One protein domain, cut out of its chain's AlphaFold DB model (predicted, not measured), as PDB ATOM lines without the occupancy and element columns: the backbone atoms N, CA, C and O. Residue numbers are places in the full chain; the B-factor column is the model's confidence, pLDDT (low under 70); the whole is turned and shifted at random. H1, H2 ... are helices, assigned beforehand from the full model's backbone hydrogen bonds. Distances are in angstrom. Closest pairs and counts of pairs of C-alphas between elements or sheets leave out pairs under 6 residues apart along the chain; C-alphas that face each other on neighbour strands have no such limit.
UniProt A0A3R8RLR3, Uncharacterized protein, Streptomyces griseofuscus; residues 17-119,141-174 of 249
ATOM      1  N   LEU A  17      83.931  49.527  25.567       56.19
ATOM      2  CA  LEU A  17      84.877  50.202  26.461       56.19
ATOM      3  C   LEU A  17      85.350  51.571  25.917       56.19
ATOM      4  O   LEU A  17      85.428  52.556  26.649       56.19
ATOM      5  N   MET A  18      85.503  51.676  24.595       60.50
ATOM      6  CA  MET A  18      85.877  52.897  23.872       60.50
ATOM      7  C   MET A  18      84.852  54.043  24.003       60.50
ATOM      8  O   MET A  18      85.227  55.208  24.132       60.50
ATOM      9  N   THR A  19      83.552  53.734  24.043       67.25
ATOM     10  CA  THR A  19      82.478  54.714  24.279       67.25
ATOM     11  C   THR A  19      82.517  55.257  25.707       67.25
ATOM     12  O   THR A  19      82.162  56.416  25.933       67.25
ATOM     13  N   ARG A  20      82.978  54.460  26.683       70.00
ATOM     14  CA  ARG A  20      83.098  54.897  28.083       70.00
ATOM     15  C   ARG A  20      84.194  55.943  28.247       70.00
ATOM     16  O   ARG A  20      83.942  56.957  28.885       70.00
ATOM     17  N   ALA A  21      85.359  55.745  27.627       73.00
ATOM     18  CA  ALA A  21      86.446  56.724  27.658       73.00
ATOM     19  C   ALA A  21      86.013  58.080  27.084       73.00
ATOM     20  O   ALA A  21      86.217  59.110  27.722       73.00
ATOM     21  N   LEU A  22      85.335  58.078  25.930       79.00
ATOM     22  CA  LEU A  22      84.790  59.305  25.350       79.00
ATOM     23  C   LEU A  22      83.710  59.939  26.226       79.00
ATOM     24  O   LEU A  22      83.708  61.152  26.388       79.00
ATOM     25  N   THR A  23      82.818  59.139  26.812       78.69
ATOM     26  CA  THR A  23      81.797  59.659  27.732       78.69
ATOM     27  C   THR A  23      82.456  60.352  28.927       78.69
ATOM     28  O   THR A  23      82.143  61.505  29.194       78.69
ATOM     29  N   ARG A  24      83.435  59.705  29.576       82.38
ATOM     30  CA  ARG A  24      84.169  60.270  30.719       82.38
ATOM     31  C   ARG A  24      84.872  61.581  30.374       82.38
ATOM     32  O   ARG A  24      84.688  62.564  31.086       82.38
ATOM     33  N   GLU A  25      85.639  61.622  29.282       85.44
ATOM     34  CA  GLU A  25      86.353  62.847  28.892       85.44
ATOM     35  C   GLU A  25      85.397  63.954  28.437       85.44
ATOM     36  O   GLU A  25      85.610  65.121  28.760       85.44
ATOM     37  N   ALA A  26      84.306  63.610  27.747       87.81
ATOM     38  CA  ALA A  26      83.287  64.581  27.367       87.81
ATOM     39  C   ALA A  26      82.558  65.150  28.594       87.81
ATOM     40  O   ALA A  26      82.327  66.355  28.665       87.81
ATOM     41  N   ASP A  27      82.224  64.312  29.576       88.62
ATOM     42  CA  ASP A  27      81.604  64.742  30.829       88.62
ATOM     43  C   ASP A  27      82.562  65.632  31.625       88.62
ATOM     44  O   ASP A  27      82.172  66.715  32.062       88.62
ATOM     45  N   ARG A  28      83.833  65.232  31.760       89.00
ATOM     46  CA  ARG A  28      84.880  66.033  32.407       89.00
ATOM     47  C   ARG A  28      85.038  67.394  31.730       89.00
ATOM     48  O   ARG A  28      85.024  68.416  32.416       89.00
ATOM     49  N   ALA A  29      85.132  67.420  30.401       91.06
ATOM     50  CA  ALA A  29      85.204  68.648  29.616       91.06
ATOM     51  C   ALA A  29      83.999  69.559  29.880       91.06
ATOM     52  O   ALA A  29      84.181  70.736  30.185       91.06
ATOM     53  N   ARG A  30      82.774  69.015  29.844       91.44
ATOM     54  CA  ARG A  30      81.550  69.782  30.129       91.44
ATOM     55  C   ARG A  30      81.562  70.393  31.526       91.44
ATOM     56  O   ARG A  30      81.273  71.577  31.649       91.44
ATOM     57  N   HIS A  31      81.940  69.636  32.556       91.94
ATOM     58  CA  HIS A  31      82.019  70.159  33.924       91.94
ATOM     59  C   HIS A  31      83.060  71.279  34.058       91.94
ATOM     60  O   HIS A  31      82.798  72.296  34.700       91.94
ATOM     61  N   LEU A  32      84.232  71.120  33.437       92.00
ATOM     62  CA  LEU A  32      85.294  72.126  33.480       92.00
ATOM     63  C   LEU A  32      84.901  73.415  32.745       92.00
ATOM     64  O   LEU A  32      85.172  74.503  33.255       92.00
ATOM     65  N   LEU A  33      84.239  73.297  31.592       90.69
ATOM     66  CA  LEU A  33      83.731  74.435  30.818       90.69
ATOM     67  C   LEU A  33      82.590  75.148  31.550       90.69
ATOM     68  O   LEU A  33      82.638  76.363  31.715       90.69
ATOM     69  N   ALA A  34      81.597  74.401  32.045       90.12
ATOM     70  CA  ALA A  34      80.459  74.963  32.775       90.12
ATOM     71  C   ALA A  34      80.892  75.691  34.057       90.12
ATOM     72  O   ALA A  34      80.322  76.717  34.411       90.12
ATOM     73  N   GLY A  35      81.934  75.193  34.730       89.88
ATOM     74  CA  GLY A  35      82.524  75.846  35.897       89.88
ATOM     75  C   GLY A  35      83.524  76.962  35.578       89.88
ATOM     76  O   GLY A  35      84.184  77.430  36.502       89.88
ATOM     77  N   ALA A  36      83.719  77.336  34.305       88.38
ATOM     78  CA  ALA A  36      84.756  78.274  33.847       88.38
ATOM     79  C   ALA A  36      86.189  77.923  34.316       88.38
ATOM     80  O   ALA A  36      87.081  78.771  34.330       88.38
ATOM     81  N   ARG A  37      86.424  76.654  34.678       90.88
ATOM     82  CA  ARG A  37      87.725  76.096  35.091       90.88
ATOM     83  C   ARG A  37      88.576  75.675  33.900       90.88
ATOM     84  O   ARG A  37      89.761  75.400  34.058       90.88
ATOM     85  N   TRP A  38      87.966  75.626  32.722       92.00
ATOM     86  CA  TRP A  38      88.645  75.555  31.444       92.00
ATOM     87  C   TRP A  38      88.138  76.674  30.544       92.00
ATOM     88  O   TRP A  38      86.943  76.767  30.274       92.00
ATOM     89  N   ARG A  39      89.056  77.523  30.089       92.50
ATOM     90  CA  ARG A  39      88.834  78.521  29.041       92.50
ATOM     91  C   ARG A  39      89.823  78.195  27.921       92.50
ATOM     92  O   ARG A  39      91.021  78.391  28.148       92.50
ATOM     93  N   PRO A  40      89.359  77.617  26.794       91.50
ATOM     94  CA  PRO A  40      90.229  77.129  25.729       91.50
ATOM     95  C   PRO A  40      91.233  78.184  25.266       91.50
ATOM     96  O   PRO A  40      90.923  79.372  25.176       91.50
ATOM     97  N   THR A  41      92.453  77.742  24.973       91.50
ATOM     98  CA  THR A  41      93.430  78.583  24.277       91.50
ATOM     99  C   THR A  41      93.034  78.742  22.801       91.50
ATOM    100  O   THR A  41      92.162  78.024  22.300       91.50
ATOM    101  N   ALA A  42      93.665  79.667  22.072       90.50
ATOM    102  CA  ALA A  42      93.409  79.809  20.636       90.50
ATOM    103  C   ALA A  42      93.685  78.503  19.850       90.50
ATOM    104  O   ALA A  42      92.802  78.095  19.094       90.50
ATOM    105  N   PRO A  43      94.799  77.774  20.085       90.00
ATOM    106  CA  PRO A  43      95.018  76.467  19.462       90.00
ATOM    107  C   PRO A  43      93.959  75.414  19.815       90.00
ATOM    108  O   PRO A  43      93.543  74.644  18.950       90.00
ATOM    109  N   ASP A  44      93.482  75.383  21.065       91.56
ATOM    110  CA  ASP A  44      92.402  74.466  21.466       91.56
ATOM    111  C   ASP A  44      91.106  74.768  20.706       91.56
ATOM    112  O   ASP A  44      90.421  73.857  20.241       91.56
ATOM    113  N   THR A  45      90.791  76.057  20.570       92.69
ATOM    114  CA  THR A  45      89.603  76.551  19.861       92.69
ATOM    115  C   THR A  45      89.693  76.224  18.373       92.69
ATOM    116  O   THR A  45      88.717  75.768  17.777       92.69
ATOM    117  N   GLU A  46      90.867  76.395  17.761       91.50
ATOM    118  CA  GLU A  46      91.120  76.042  16.362       91.50
ATOM    119  C   GLU A  46      90.962  74.535  16.131       91.50
ATOM    120  O   GLU A  46      90.234  74.119  15.227       91.50
ATOM    121  N   ALA A  47      91.563  73.710  16.991       91.00
ATOM    122  CA  ALA A  47      91.424  72.261  16.919       91.00
ATOM    123  C   ALA A  47      89.965  71.819  17.091       91.00
ATOM    124  O   ALA A  47      89.460  70.989  16.326       91.00
ATOM    125  N   ALA A  48      89.253  72.415  18.050       91.88
ATOM    126  CA  ALA A  48      87.835  72.168  18.258       91.88
ATOM    127  C   ALA A  48      86.995  72.587  17.045       91.88
ATOM    128  O   ALA A  48      86.105  71.844  16.636       91.88
ATOM    129  N   THR A  49      87.316  73.723  16.422       92.62
ATOM    130  CA  THR A  49      86.655  74.222  15.208       92.62
ATOM    131  C   THR A  49      86.880  73.284  14.027       92.62
ATOM    132  O   THR A  49      85.932  72.939  13.318       92.62
ATOM    133  N   ALA A  50      88.110  72.813  13.821       89.75
ATOM    134  CA  ALA A  50      88.439  71.881  12.750       89.75
ATOM    135  C   ALA A  50      87.691  70.549  12.910       89.75
ATOM    136  O   ALA A  50      87.132  70.028  11.939       89.75
ATOM    137  N   VAL A  51      87.624  70.015  14.134       88.25
ATOM    138  CA  VAL A  51      86.844  68.807  14.445       88.25
ATOM    139  C   VAL A  51      85.348  69.065  14.274       88.25
ATOM    140  O   VAL A  51      84.679  68.265  13.617       88.25
ATOM    141  N   LEU A  52      84.823  70.189  14.772       90.19
ATOM    142  CA  LEU A  52      83.421  70.582  14.622       90.19
ATOM    143  C   LEU A  52      83.019  70.663  13.150       90.19
ATOM    144  O   LEU A  52      82.019  70.069  12.767       90.19
ATOM    145  N   ALA A  53      83.822  71.314  12.307       89.12
ATOM    146  CA  ALA A  53      83.571  71.410  10.872       89.12
ATOM    147  C   ALA A  53      83.492  70.028  10.200       89.12
ATOM    148  O   ALA A  53      82.714  69.825   9.270       89.12
ATOM    149  N   ARG A  54      84.268  69.037  10.667       83.81
ATOM    150  CA  ARG A  54      84.170  67.646  10.182       83.81
ATOM    151  C   ARG A  54      82.981  66.897  10.768       83.81
ATOM    152  O   ARG A  54      82.387  66.074  10.069       83.81
ATOM    153  N   LEU A  55      82.625  67.185  12.016       80.75
ATOM    154  CA  LEU A  55      81.415  66.676  12.642       80.75
ATOM    155  C   LEU A  55      80.165  67.235  11.962       80.75
ATOM    156  O   LEU A  55      79.207  66.498  11.845       80.75
ATOM    157  N   THR A  56      80.131  68.463  11.463       83.75
ATOM    158  CA  THR A  56      78.917  69.041  10.856       83.75
ATOM    159  C   THR A  56      78.898  68.980   9.331       83.75
ATOM    160  O   THR A  56      77.865  69.257   8.725       83.75
ATOM    161  N   ALA A  57      80.002  68.573   8.694       80.25
ATOM    162  CA  ALA A  57      80.085  68.475   7.242       80.25
ATOM    163  C   ALA A  57      78.982  67.563   6.664       80.25
ATOM    164  O   ALA A  57      78.854  66.405   7.090       80.25
ATOM    165  N   PRO A  58      78.227  68.035   5.652       68.88
ATOM    166  CA  PRO A  58      77.209  67.224   5.008       68.88
ATOM    167  C   PRO A  58      77.850  66.001   4.347       68.88
ATOM    168  O   PRO A  58      78.941  66.063   3.765       68.88
ATOM    169  N   LEU A  59      77.162  64.863   4.422       61.38
ATOM    170  CA  LEU A  59      77.537  63.705   3.622       61.38
ATOM    171  C   LEU A  59      77.246  64.030   2.146       61.38
ATOM    172  O   LEU A  59      76.215  64.637   1.858       61.38
ATOM    173  N   PRO A  60      78.140  63.678   1.206       54.84
ATOM    174  CA  PRO A  60      77.958  64.028  -0.198       54.84
ATOM    175  C   PRO A  60      76.620  63.494  -0.723       54.84
ATOM    176  O   PRO A  60      76.380  62.287  -0.709       54.84
ATOM    177  N   ALA A  61      75.767  64.406  -1.197       49.34
ATOM    178  CA  ALA A  61      74.480  64.085  -1.795       49.34
ATOM    179  C   ALA A  61      74.707  63.396  -3.146       49.34
ATOM    180  O   ALA A  61      75.079  64.032  -4.131       49.34
ATOM    181  N   ARG A  62      74.518  62.078  -3.205       49.34
ATOM    182  CA  ARG A  62      74.395  61.354  -4.473       49.34
ATOM    183  C   ARG A  62      73.207  60.401  -4.377       49.34
ATOM    184  O   ARG A  62      73.134  59.616  -3.441       49.34
ATOM    185  N   GLN A  63      72.294  60.585  -5.331       50.56
ATOM    186  CA  GLN A  63      71.010  59.921  -5.608       50.56
ATOM    187  C   GLN A  63      70.724  58.596  -4.871       50.56
ATOM    188  O   GLN A  63      71.576  57.707  -4.841       50.56
ATOM    189  N   ALA A  64      69.489  58.494  -4.352       53.59
ATOM    190  CA  ALA A  64      68.834  57.330  -3.735       53.59
ATOM    191  C   ALA A  64      69.805  56.359  -3.025       53.59
ATOM    192  O   ALA A  64      70.295  55.394  -3.624       53.59
ATOM    193  N   PRO A  65      70.143  56.626  -1.754       55.53
ATOM    194  CA  PRO A  65      71.156  55.859  -1.055       55.53
ATOM    195  C   PRO A  65      70.636  54.465  -0.682       55.53
ATOM    196  O   PRO A  65      69.677  54.330   0.069       55.53
ATOM    197  N   THR A  66      71.315  53.415  -1.144       65.88
ATOM    198  CA  THR A  66      71.231  52.093  -0.508       65.88
ATOM    199  C   THR A  66      71.936  52.131   0.853       65.88
ATOM    200  O   THR A  66      72.919  52.860   1.019       65.88
ATOM    201  N   GLU A  67      71.495  51.325   1.824       62.91
ATOM    202  CA  GLU A  67      72.078  51.250   3.184       62.91
ATOM    203  C   GLU A  67      73.608  51.095   3.164       62.91
ATOM    204  O   GLU A  67      74.339  51.769   3.896       62.91
ATOM    205  N   ARG A  68      74.116  50.294   2.221       60.81
ATOM    206  CA  ARG A  68      75.552  50.089   1.991       60.81
ATOM    207  C   ARG A  68      76.305  51.378   1.634       60.81
ATOM    208  O   ARG A  68      77.449  51.550   2.043       60.81
ATOM    209  N   ARG A  69      75.698  52.299   0.879       61.38
ATOM    210  CA  ARG A  69      76.324  53.586   0.510       61.38
ATOM    211  C   ARG A  69      76.334  54.571   1.676       61.38
ATOM    212  O   ARG A  69      77.317  55.298   1.824       61.38
ATOM    213  N   LEU A  70      75.299  54.563   2.521       63.25
ATOM    214  CA  LEU A  70      75.283  55.340   3.766       63.25
ATOM    215  C   LEU A  70      76.395  54.875   4.699       63.25
ATOM    216  O   LEU A  70      77.165  55.706   5.172       63.25
ATOM    217  N   ALA A  71      76.550  53.562   4.882       62.31
ATOM    218  CA  ALA A  71      77.635  52.991   5.676       62.31
ATOM    219  C   ALA A  71      79.026  53.450   5.191       62.31
ATOM    220  O   ALA A  71      79.851  53.873   5.996       62.31
ATOM    221  N   VAL A  72      79.270  53.475   3.875       59.50
ATOM    222  CA  VAL A  72      80.540  53.970   3.298       59.50
ATOM    223  C   VAL A  72      80.738  55.474   3.514       59.50
ATOM    224  O   VAL A  72      81.847  55.931   3.796       59.50
ATOM    225  N   ALA A  73      79.689  56.283   3.361       64.56
ATOM    226  CA  ALA A  73      79.783  57.724   3.585       64.56
ATOM    227  C   ALA A  73      80.065  58.054   5.063       64.56
ATOM    228  O   ALA A  73      80.863  58.952   5.350       64.56
ATOM    229  N   ARG A  74      79.451  57.295   5.978       64.88
ATOM    230  CA  ARG A  74      79.684  57.349   7.427       64.88
ATOM    231  C   ARG A  74      81.131  57.006   7.766       64.88
ATOM    232  O   ARG A  74      81.808  57.821   8.388       64.88
ATOM    233  N   ASP A  75      81.640  55.892   7.247       63.31
ATOM    234  CA  ASP A  75      83.036  55.470   7.413       63.31
ATOM    235  C   ASP A  75      84.030  56.565   6.975       63.31
ATOM    236  O   ASP A  75      84.916  56.966   7.729       63.31
ATOM    237  N   ARG A  76      83.804  57.199   5.816       65.81
ATOM    238  CA  ARG A  76      84.635  58.330   5.353       65.81
ATOM    239  C   ARG A  76      84.570  59.561   6.258       65.81
ATOM    240  O   ARG A  76      85.526  60.336   6.318       65.81
ATOM    241  N   ARG A  77      83.435  59.834   6.908       71.69
ATOM    242  CA  ARG A  77      83.319  60.936   7.879       71.69
ATOM    243  C   ARG A  77      84.106  60.612   9.146       71.69
ATOM    244  O   ARG A  77      84.889  61.458   9.568       71.69
ATOM    245  N   LEU A  78      83.983  59.392   9.666       70.25
ATOM    246  CA  LEU A  78      84.744  58.914  10.823       70.25
ATOM    247  C   LEU A  78      86.256  58.952  10.573       70.25
ATOM    248  O   LEU A  78      86.990  59.523  11.376       70.25
ATOM    249  N   GLN A  79      86.716  58.482   9.411       67.62
ATOM    250  CA  GLN A  79      88.124  58.570   8.999       67.62
ATOM    251  C   GLN A  79      88.635  60.016   8.924       67.62
ATOM    252  O   GLN A  79      89.779  60.299   9.279       67.62
ATOM    253  N   ARG A  80      87.800  60.959   8.466       73.62
ATOM    254  CA  ARG A  80      88.172  62.381   8.418       73.62
ATOM    255  C   ARG A  80      88.270  63.000   9.806       73.62
ATOM    256  O   ARG A  80      89.221  63.742  10.032       73.62
ATOM    257  N   ILE A  81      87.325  62.695  10.698       74.94
ATOM    258  CA  ILE A  81      87.373  63.141  12.096       74.94
ATOM    259  C   ILE A  81      88.641  62.595  12.745       74.94
ATOM    260  O   ILE A  81      89.427  63.380  13.259       74.94
ATOM    261  N   LEU A  82      88.896  61.291  12.611       74.12
ATOM    262  CA  LEU A  82      90.116  60.658  13.096       74.12
ATOM    263  C   LEU A  82      91.367  61.393  12.601       74.12
ATOM    264  O   LEU A  82      92.174  61.822  13.412       74.12
ATOM    265  N   ARG A  83      91.516  61.605  11.290       73.44
ATOM    266  CA  ARG A  83      92.701  62.275  10.733       73.44
ATOM    267  C   ARG A  83      92.897  63.690  11.281       73.44
ATOM    268  O   ARG A  83      94.027  64.068  11.565       73.44
ATOM    269  N   THR A  84      91.823  64.468  11.411       79.19
ATOM    270  CA  THR A  84      91.888  65.813  12.003       79.19
ATOM    271  C   THR A  84      92.314  65.741  13.467       79.19
ATOM    272  O   THR A  84      93.219  66.457  13.877       79.19
ATOM    273  N   THR A  85      91.723  64.831  14.235       78.25
ATOM    274  CA  THR A  85      92.064  64.596  15.637       78.25
ATOM    275  C   THR A  85      93.534  64.203  15.814       78.25
ATOM    276  O   THR A  85      94.228  64.819  16.618       78.25
ATOM    277  N   LEU A  86      94.033  63.227  15.045       75.19
ATOM    278  CA  LEU A  86      95.434  62.787  15.111       75.19
ATOM    279  C   LEU A  86      96.395  63.920  14.727       75.19
ATOM    280  O   LEU A  86      97.389  64.121  15.408       75.19
ATOM    281  N   HIS A  87      96.059  64.719  13.708       79.38
ATOM    282  CA  HIS A  87      96.880  65.861  13.301       79.38
ATOM    283  C   HIS A  87      97.103  66.870  14.438       79.38
ATOM    284  O   HIS A  87      98.236  67.280  14.671       79.38
ATOM    285  N   HIS A  88      96.047  67.240  15.170       80.69
ATOM    286  CA  HIS A  88      96.181  68.165  16.300       80.69
ATOM    287  C   HIS A  88      96.926  67.546  17.491       80.69
ATOM    288  O   HIS A  88      97.662  68.256  18.171       80.69
ATOM    289  N   LEU A  89      96.770  66.236  17.726       75.38
ATOM    290  CA  LEU A  89      97.532  65.518  18.753       75.38
ATOM    291  C   LEU A  89      99.029  65.500  18.437       75.38
ATOM    292  O   LEU A  89      99.842  65.802  19.306       75.38
ATOM    293  N   ASP A  90      99.389  65.179  17.196       73.06
ATOM    294  CA  ASP A  90     100.786  65.030  16.781       73.06
ATOM    295  C   ASP A  90     101.511  66.371  16.660       73.06
ATOM    296  O   ASP A  90     102.721  66.438  16.857       73.06
ATOM    297  N   ALA A  91     100.779  67.453  16.385       77.25
ATOM    298  CA  ALA A  91     101.341  68.798  16.359       77.25
ATOM    299  C   ALA A  91     101.753  69.312  17.752       77.25
ATOM    300  O   ALA A  91     102.476  70.302  17.830       77.25
ATOM    301  N   GLY A  92     101.269  68.703  18.844       74.38
ATOM    302  CA  GLY A  92     101.566  69.142  20.216       74.38
ATOM    303  C   GLY A  92     101.128  70.581  20.530       74.38
ATOM    304  O   GLY A  92     101.562  71.156  21.521       74.38
ATOM    305  N   ALA A  93     100.290  71.177  19.677       82.06
ATOM    306  CA  ALA A  93      99.936  72.595  19.731       82.06
ATOM    307  C   ALA A  93      98.780  72.900  20.696       82.06
ATOM    308  O   ALA A  93      98.498  74.061  20.979       82.06
ATOM    309  N   ILE A  94      98.093  71.863  21.169       87.00
ATOM    310  CA  ILE A  94      96.892  71.961  21.998       87.00
ATOM    311  C   ILE A  94      97.198  71.630  23.457       87.00
ATOM    312  O   ILE A  94      98.159  70.932  23.781       87.00
ATOM    313  N   SER A  95      96.341  72.104  24.352       87.69
ATOM    314  CA  SER A  95      96.462  71.859  25.779       87.69
ATOM    315  C   SER A  95      96.252  70.381  26.148       87.69
ATOM    316  O   SER A  95      95.531  69.650  25.460       87.69
ATOM    317  N   PRO A  96      96.806  69.932  27.288       84.94
ATOM    318  CA  PRO A  96      96.597  68.582  27.808       84.94
ATOM    319  C   PRO A  96      95.131  68.105  27.846       84.94
ATOM    320  O   PRO A  96      94.841  67.018  27.343       84.94
ATOM    321  N   PRO A  97      94.161  68.883  28.364       86.62
ATOM    322  CA  PRO A  97      92.761  68.455  28.403       86.62
ATOM    323  C   PRO A  97      92.136  68.346  27.005       86.62
ATOM    324  O   PRO A  97      91.357  67.424  26.757       86.62
ATOM    325  N   ALA A  98      92.507  69.233  26.071       88.81
ATOM    326  CA  ALA A  98      92.084  69.129  24.676       88.81
ATOM    327  C   ALA A  98      92.644  67.858  24.029       88.81
ATOM    328  O   ALA A  98      91.899  67.105  23.402       88.81
ATOM    329  N   ALA A  99      93.930  67.565  24.248       84.75
ATOM    330  CA  ALA A  99      94.555  66.334  23.781       84.75
ATOM    331  C   ALA A  99      93.866  65.083  24.358       84.75
ATOM    332  O   ALA A  99      93.682  64.100  23.642       84.75
ATOM    333  N   ALA A 100      93.422  65.116  25.618       82.25
ATOM    334  CA  ALA A 100      92.686  64.015  26.251       82.25
ATOM    335  C   ALA A 100      91.365  63.729  25.530       82.25
ATOM    336  O   ALA A 100      91.087  62.595  25.133       82.25
ATOM    337  N   LEU A 101      90.572  64.784  25.327       86.56
ATOM    338  CA  LEU A 101      89.268  64.699  24.687       86.56
ATOM    339  C   LEU A 101      89.397  64.248  23.231       86.56
ATOM    340  O   LEU A 101      88.683  63.344  22.798       86.56
ATOM    341  N   LEU A 102      90.336  64.833  22.485       83.06
ATOM    342  CA  LEU A 102      90.638  64.443  21.111       83.06
ATOM    343  C   LEU A 102      91.077  62.975  21.033       83.06
ATOM    344  O   LEU A 102      90.525  62.214  20.241       83.06
ATOM    345  N   ALA A 103      91.975  62.523  21.907       78.75
ATOM    346  CA  ALA A 103      92.352  61.114  21.987       78.75
ATOM    347  C   ALA A 103      91.148  60.193  22.248       78.75
ATOM    348  O   ALA A 103      91.012  59.151  21.604       78.75
ATOM    349  N   ALA A 104      90.249  60.576  23.156       78.88
ATOM    350  CA  ALA A 104      89.051  59.798  23.445       78.88
ATOM    351  C   ALA A 104      88.092  59.739  22.241       78.88
ATOM    352  O   ALA A 104      87.524  58.680  21.966       78.88
ATOM    353  N   VAL A 105      87.966  60.832  21.478       80.00
ATOM    354  CA  VAL A 105      87.219  60.857  20.208       80.00
ATOM    355  C   VAL A 105      87.853  59.907  19.198       80.00
ATOM    356  O   VAL A 105      87.138  59.096  18.614       80.00
ATOM    357  N   ALA A 106      89.177  59.950  19.015       75.88
ATOM    358  CA  ALA A 106      89.866  59.010  18.132       75.88
ATOM    359  C   ALA A 106      89.551  57.558  18.526       75.88
ATOM    360  O   ALA A 106      89.099  56.793  17.678       75.88
ATOM    361  N   ARG A 107      89.686  57.196  19.812       71.44
ATOM    362  CA  ARG A 107      89.401  55.837  20.316       71.44
ATOM    363  C   ARG A 107      87.957  55.401  20.062       71.44
ATOM    364  O   ARG A 107      87.735  54.287  19.603       71.44
ATOM    365  N   ALA A 108      86.977  56.258  20.342       71.56
ATOM    366  CA  ALA A 108      85.565  55.912  20.181       71.56
ATOM    367  C   ALA A 108      85.138  55.721  18.719       71.56
ATOM    368  O   ALA A 108      84.209  54.964  18.450       71.56
ATOM    369  N   LEU A 109      85.812  56.390  17.781       67.81
ATOM    370  CA  LEU A 109      85.511  56.300  16.351       67.81
ATOM    371  C   LEU A 109      86.303  55.190  15.632       67.81
ATOM    372  O   LEU A 109      86.237  55.082  14.407       67.81
ATOM    373  N   LEU A 110      87.035  54.357  16.381       60.59
ATOM    374  CA  LEU A 110      87.938  53.326  15.871       60.59
ATOM    375  C   LEU A 110      87.503  51.904  16.286       60.59
ATOM    376  O   LEU A 110      87.978  51.387  17.295       60.59
ATOM    377  N   PRO A 111      86.704  51.186  15.475       50.38
ATOM    378  CA  PRO A 111      86.374  49.782  15.750       50.38
ATOM    379  C   PRO A 111      87.556  48.791  15.619       50.38
ATOM    380  O   PRO A 111      87.413  47.625  15.977       50.38
ATOM    381  N   TRP A 112      88.733  49.208  15.126       46.16
ATOM    382  CA  TRP A 112      89.836  48.303  14.741       46.16
ATOM    383  C   TRP A 112      91.033  48.259  15.710       46.16
ATOM    384  O   TRP A 112      91.952  47.469  15.504       46.16
ATOM    385  N   HIS A 113      91.038  49.080  16.765       46.00
ATOM    386  CA  HIS A 113      92.212  49.299  17.628       46.00
ATOM    387  C   HIS A 113      92.288  48.431  18.890       46.00
ATOM    388  O   HIS A 113      93.198  48.601  19.692       46.00
ATOM    389  N   ALA A 114      91.428  47.415  19.026       43.22
ATOM    390  CA  ALA A 114      91.727  46.293  19.927       43.22
ATOM    391  C   ALA A 114      93.001  45.521  19.499       43.22
ATOM    392  O   ALA A 114      93.447  44.607  20.191       43.22
ATOM    393  N   HIS A 115      93.590  45.877  18.352       38.44
ATOM    394  CA  HIS A 115      94.840  45.337  17.855       38.44
ATOM    395  C   HIS A 115      95.905  46.444  17.779       38.44
ATOM    396  O   HIS A 115      95.655  47.477  17.158       38.44
ATOM    397  N   PRO A 116      97.115  46.221  18.324       41.12
ATOM    398  CA  PRO A 116      98.221  47.190  18.290       41.12
ATOM    399  C   PRO A 116      98.737  47.495  16.870       41.12
ATOM    400  O   PRO A 116      99.583  48.362  16.695       41.12
ATOM    401  N   ASN A 117      98.219  46.801  15.850       40.56
ATOM    402  CA  ASN A 117      98.435  47.098  14.439       40.56
ATOM    403  C   ASN A 117      97.117  47.636  13.858       40.56
ATOM    404  O   ASN A 117      96.179  46.838  13.721       40.56
ATOM    405  N   PRO A 118      96.998  48.921  13.476       36.84
ATOM    406  CA  PRO A 118      95.866  49.322  12.656       36.84
ATOM    407  C   PRO A 118      95.885  48.492  11.359       36.84
ATOM    408  O   PRO A 118      96.964  48.241  10.808       36.84
ATOM    409  N   PRO A 119      94.731  48.028  10.847       35.94
ATOM    410  CA  PRO A 119      94.706  47.390   9.542       35.94
ATOM    411  C   PRO A 119      95.255  48.367   8.484       35.94
ATOM    412  O   PRO A 119      95.090  49.582   8.638       35.94
ATOM    413  N   PRO A 141      80.629  49.342  11.278       47.34
ATOM    414  CA  PRO A 141      80.818  50.586  12.009       47.34
ATOM    415  C   PRO A 141      79.883  50.565  13.218       47.34
ATOM    416  O   PRO A 141      78.688  50.312  13.081       47.34
ATOM    417  N   THR A 142      80.440  50.748  14.411       49.25
ATOM    418  CA  THR A 142      79.669  50.643  15.645       49.25
ATOM    419  C   THR A 142      78.638  51.770  15.680       49.25
ATOM    420  O   THR A 142      78.994  52.947  15.721       49.25
ATOM    421  N   GLU A 143      77.349  51.420  15.714       49.12
ATOM    422  CA  GLU A 143      76.225  52.357  15.917       49.12
ATOM    423  C   GLU A 143      76.450  53.278  17.135       49.12
ATOM    424  O   GLU A 143      75.989  54.419  17.183       49.12
ATOM    425  N   ALA A 144      77.265  52.817  18.089       53.53
ATOM    426  CA  ALA A 144      77.706  53.555  19.263       53.53
ATOM    427  C   ALA A 144      78.420  54.886  18.956       53.53
ATOM    428  O   ALA A 144      78.300  55.815  19.750       53.53
ATOM    429  N   GLY A 145      79.154  55.012  17.845       55.06
ATOM    430  CA  GLY A 145      79.830  56.265  17.481       55.06
ATOM    431  C   GLY A 145      78.861  57.343  16.985       55.06
ATOM    432  O   GLY A 145      79.045  58.527  17.269       55.06
ATOM    433  N   GLU A 146      77.795  56.938  16.289       61.16
ATOM    434  CA  GLU A 146      76.787  57.859  15.753       61.16
ATOM    435  C   GLU A 146      75.873  58.415  16.841       61.16
ATOM    436  O   GLU A 146      75.578  59.611  16.838       61.16
ATOM    437  N   ALA A 147      75.497  57.581  17.814       66.44
ATOM    438  CA  ALA A 147      74.694  58.000  18.963       66.44
ATOM    439  C   ALA A 147      75.350  59.140  19.767       66.44
ATOM    440  O   ALA A 147      74.664  59.916  20.429       66.44
ATOM    441  N   LEU A 148      76.677  59.275  19.688       71.44
ATOM    442  CA  LEU A 148      77.431  60.318  20.382       71.44
ATOM    443  C   LEU A 148      77.517  61.625  19.584       71.44
ATOM    444  O   LEU A 148      77.850  62.656  20.164       71.44
ATOM    445  N   LEU A 149      77.208  61.623  18.280       76.31
ATOM    446  CA  LEU A 149      77.414  62.784  17.406       76.31
ATOM    447  C   LEU A 149      76.697  64.052  17.883       76.31
ATOM    448  O   LEU A 149      77.361  65.085  17.905       76.31
ATOM    449  N   PRO A 150      75.412  64.034  18.296       81.62
ATOM    450  CA  PRO A 150      74.757  65.251  18.776       81.62
ATOM    451  C   PRO A 150      75.453  65.839  20.012       81.62
ATOM    452  O   PRO A 150      75.710  67.039  20.072       81.62
ATOM    453  N   ALA A 151      75.830  64.981  20.964       82.69
ATOM    454  CA  ALA A 151      76.517  65.395  22.185       82.69
ATOM    455  C   ALA A 151      77.941  65.908  21.909       82.69
ATOM    456  O   ALA A 151      78.384  66.868  22.541       82.69
ATOM    457  N   LEU A 152      78.651  65.297  20.956       85.81
ATOM    458  CA  LEU A 152      79.961  65.766  20.509       85.81
ATOM    459  C   LEU A 152      79.855  67.099  19.778       85.81
ATOM    460  O   LEU A 152      80.629  67.996  20.081       85.81
ATOM    461  N   ILE A 153      78.893  67.260  18.866       88.69
ATOM    462  CA  ILE A 153      78.658  68.534  18.174       88.69
ATOM    463  C   ILE A 153      78.431  69.637  19.204       88.69
ATOM    464  O   ILE A 153      79.151  70.625  19.169       88.69
ATOM    465  N   ALA A 154      77.530  69.435  20.171       91.69
ATOM    466  CA  ALA A 154      77.274  70.423  21.218       91.69
ATOM    467  C   ALA A 154      78.541  70.786  22.012       91.69
ATOM    468  O   ALA A 154      78.839  71.964  22.194       91.69
ATOM    469  N   LEU A 155      79.326  69.790  22.440       93.00
ATOM    470  CA  LEU A 155      80.571  70.025  23.175       93.00
ATOM    471  C   LEU A 155      81.611  70.786  22.336       93.00
ATOM    472  O   LEU A 155      82.201  71.752  22.816       93.00
ATOM    473  N   PHE A 156      81.833  70.367  21.089       93.19
ATOM    474  CA  PHE A 156      82.798  71.009  20.200       93.19
ATOM    475  C   PHE A 156      82.337  72.394  19.740       93.19
ATOM    476  O   PHE A 156      83.183  73.250  19.520       93.19
ATOM    477  N   THR A 157      81.030  72.660  19.669       94.62
ATOM    478  CA  THR A 157      80.493  74.018  19.502       94.62
ATOM    479  C   THR A 157      80.870  74.906  20.680       94.62
ATOM    480  O   THR A 157      81.353  76.011  20.456       94.62
ATOM    481  N   THR A 158      80.732  74.426  21.919       93.94
ATOM    482  CA  THR A 158      81.151  75.186  23.107       93.94
ATOM    483  C   THR A 158      82.659  75.438  23.124       93.94
ATOM    484  O   THR A 158      83.086  76.536  23.456       93.94
ATOM    485  N   LEU A 159      83.471  74.445  22.748       92.81
ATOM    486  CA  LEU A 159      84.931  74.585  22.691       92.81
ATOM    487  C   LEU A 159      85.417  75.491  21.551       92.81
ATOM    488  O   LEU A 159      86.452  76.130  21.693       92.81
ATOM    489  N   ALA A 160      84.697  75.521  20.430       93.88
ATOM    490  CA  ALA A 160      84.995  76.372  19.280       93.88
ATOM    491  C   ALA A 160      84.467  77.809  19.442       93.88
ATOM    492  O   ALA A 160      84.801  78.680  18.638       93.88
ATOM    493  N   ALA A 161      83.615  78.060  20.439       91.00
ATOM    494  CA  ALA A 161      83.070  79.383  20.676       91.00
ATOM    495  C   ALA A 161      84.184  80.349  21.121       91.00
ATOM    496  O   ALA A 161      85.029  79.977  21.941       91.00
ATOM    497  N   PRO A 162      84.191  81.595  20.617       82.69
ATOM    498  CA  PRO A 162      85.159  82.583  21.063       82.69
ATOM    499  C   PRO A 162      84.980  82.850  22.567       82.69
ATOM    500  O   PRO A 162      83.842  82.929  23.044       82.69
ATOM    501  N   PRO A 163      86.077  83.010  23.327       78.31
ATOM    502  CA  PRO A 163      85.981  83.332  24.740       78.31
ATOM    503  C   PRO A 163      85.324  84.711  24.929       78.31
ATOM    504  O   PRO A 163      85.506  85.601  24.089       78.31
ATOM    505  N   PRO A 164      84.589  84.930  26.034       79.94
ATOM    506  CA  PRO A 164      84.039  86.241  26.348       79.94
ATOM    507  C   PRO A 164      85.141  87.311  26.386       79.94
ATOM    508  O   PRO A 164      86.237  87.039  26.901       79.94
ATOM    509  N   PRO A 165      84.876  88.531  25.887       79.31
ATOM    510  CA  PRO A 165      85.861  89.604  25.904       79.31
ATOM    511  C   PRO A 165      86.342  89.876  27.334       79.31
ATOM    512  O   PRO A 165      85.560  89.869  28.283       79.31
ATOM    513  N   GLY A 166      87.649  90.087  27.487       81.25
ATOM    514  CA  GLY A 166      88.282  90.324  28.788       81.25
ATOM    515  C   GLY A 166      88.569  89.065  29.616       81.25
ATOM    516  O   GLY A 166      89.083  89.185  30.726       81.25
ATOM    517  N   THR A 167      88.292  87.859  29.105       81.56
ATOM    518  CA  THR A 167      88.664  86.610  29.785       81.56
ATOM    519  C   THR A 167      89.958  86.023  29.219       81.56
ATOM    520  O   THR A 167      90.106  85.839  28.015       81.56
ATOM    521  N   ALA A 168      90.920  85.735  30.098       87.00
ATOM    522  CA  ALA A 168      92.172  85.085  29.715       87.00
ATOM    523  C   ALA A 168      91.986  83.562  29.567       87.00
ATOM    524  O   ALA A 168      91.188  82.983  30.312       87.00
ATOM    525  N   PRO A 169      92.744  82.878  28.690       88.88
ATOM    526  CA  PRO A 169      92.764  81.420  28.647       88.88
ATOM    527  C   PRO A 169      93.082  80.815  30.018       88.88
ATOM    528  O   PRO A 169      93.807  81.394  30.829       88.88
ATOM    529  N   LEU A 170      92.512  79.650  30.299       91.06
ATOM    530  CA  LEU A 170      92.735  78.914  31.536       91.06
ATOM    531  C   LEU A 170      92.728  77.431  31.217       91.06
ATOM    532  O   LEU A 170      91.670  76.858  30.973       91.06
ATOM    533  N   THR A 171      93.897  76.814  31.249       87.88
ATOM    534  CA  THR A 171      94.034  75.373  31.059       87.88
ATOM    535  C   THR A 171      93.941  74.684  32.419       87.88
ATOM    536  O   THR A 171      94.761  74.977  33.291       87.88
ATOM    537  N   PRO A 172      92.975  73.779  32.644       84.62
ATOM    538  CA  PRO A 172      92.913  73.028  33.887       84.62
ATOM    539  C   PRO A 172      94.107  72.078  33.980       84.62
ATOM    540  O   PRO A 172      94.577  71.549  32.969       84.62
ATOM    541  N   ALA A 173      94.564  71.828  35.206       82.75
ATOM    542  CA  ALA A 173      95.607  70.845  35.453       82.75
ATOM    543  C   ALA A 173      95.184  69.471  34.904       82.75
ATOM    544  O   ALA A 173      94.040  69.028  35.070       82.75
ATOM    545  N   ALA A 174      96.116  68.809  34.229       78.31
ATOM    546  CA  ALA A 174      95.942  67.450  33.757       78.31
ATOM    547  C   ALA A 174      96.942  66.562  34.487       78.31
ATOM    548  O   ALA A 174      98.145  66.816  34.456       78.31
TER     549      ALA A 174
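This is residues 17 to 119 and 141 to 174 of the 249 residues of an uncharacterized protein of Streptomyces griseofuscus (UniProt A0A3R8RLR3). Five helices make an up-and-down bundle, each running against the one before it in the chain: H4 packs on both H1 and H3, and H2 packs on both H3 and H6. The small H5 sits near one end of H1, and the tail of residues 161 to 174 has no named element. The printed part has 137 residues with six named helices, H1 to H6, and no named strand; the class is all helix. It is compact, with a radius of gyration of the C-alphas of 15.6 A and spans of 51 by 35 by 25 A.

H1, residues 17 to 34, begins at C-alpha 17 (84.877, 50.202, 26.461) and is 25.9 A long. H2, residues 42 to 56, is 20.5 A long, and H3, residues 67 to 90, 34.6 A. H4 is residues 96 to 108, 18.5 A, and H5 residues 143 to 147, 6.6 A. H6, residues 149 to 160, 15.7 A, ends at C-alpha 160 (84.995, 76.372, 19.280).

H1 touches H4, opposite ways, the closest C-alphas being Leu 22 and Ala 104, 4.7 A apart; their tilt of 33 degrees is shallow, but only just. H3 and H4 form a hairpin, closest at the C-alphas of Leu 82 and Ala 106, 5.3 A. H2 and H3 form another, at a shallow tilt of 6 degrees, closest at Arg 54 and Ile 81, C-alphas 5.8 A apart; H3 touches H2 with residues 77 to 88 alone. H2 touches H6, closest at the C-alphas of Thr 45 and Ala 160, 4.6 A. H1 and H3 are apart. In H1 to H6 every O i to N i+4 pair is within hydrogen-bond range.

The farthest C-alphas, of Thr 66 and Gly 166, are 51.1 A apart. Residues 120 to 140 are not printed; C-alphas 119 and 141 are 14.5 A apart across the cut. Of the links that are printed whole, none is long. Confidence is under 70 for 41 residues, among them 58 to 76 and 109 to 119.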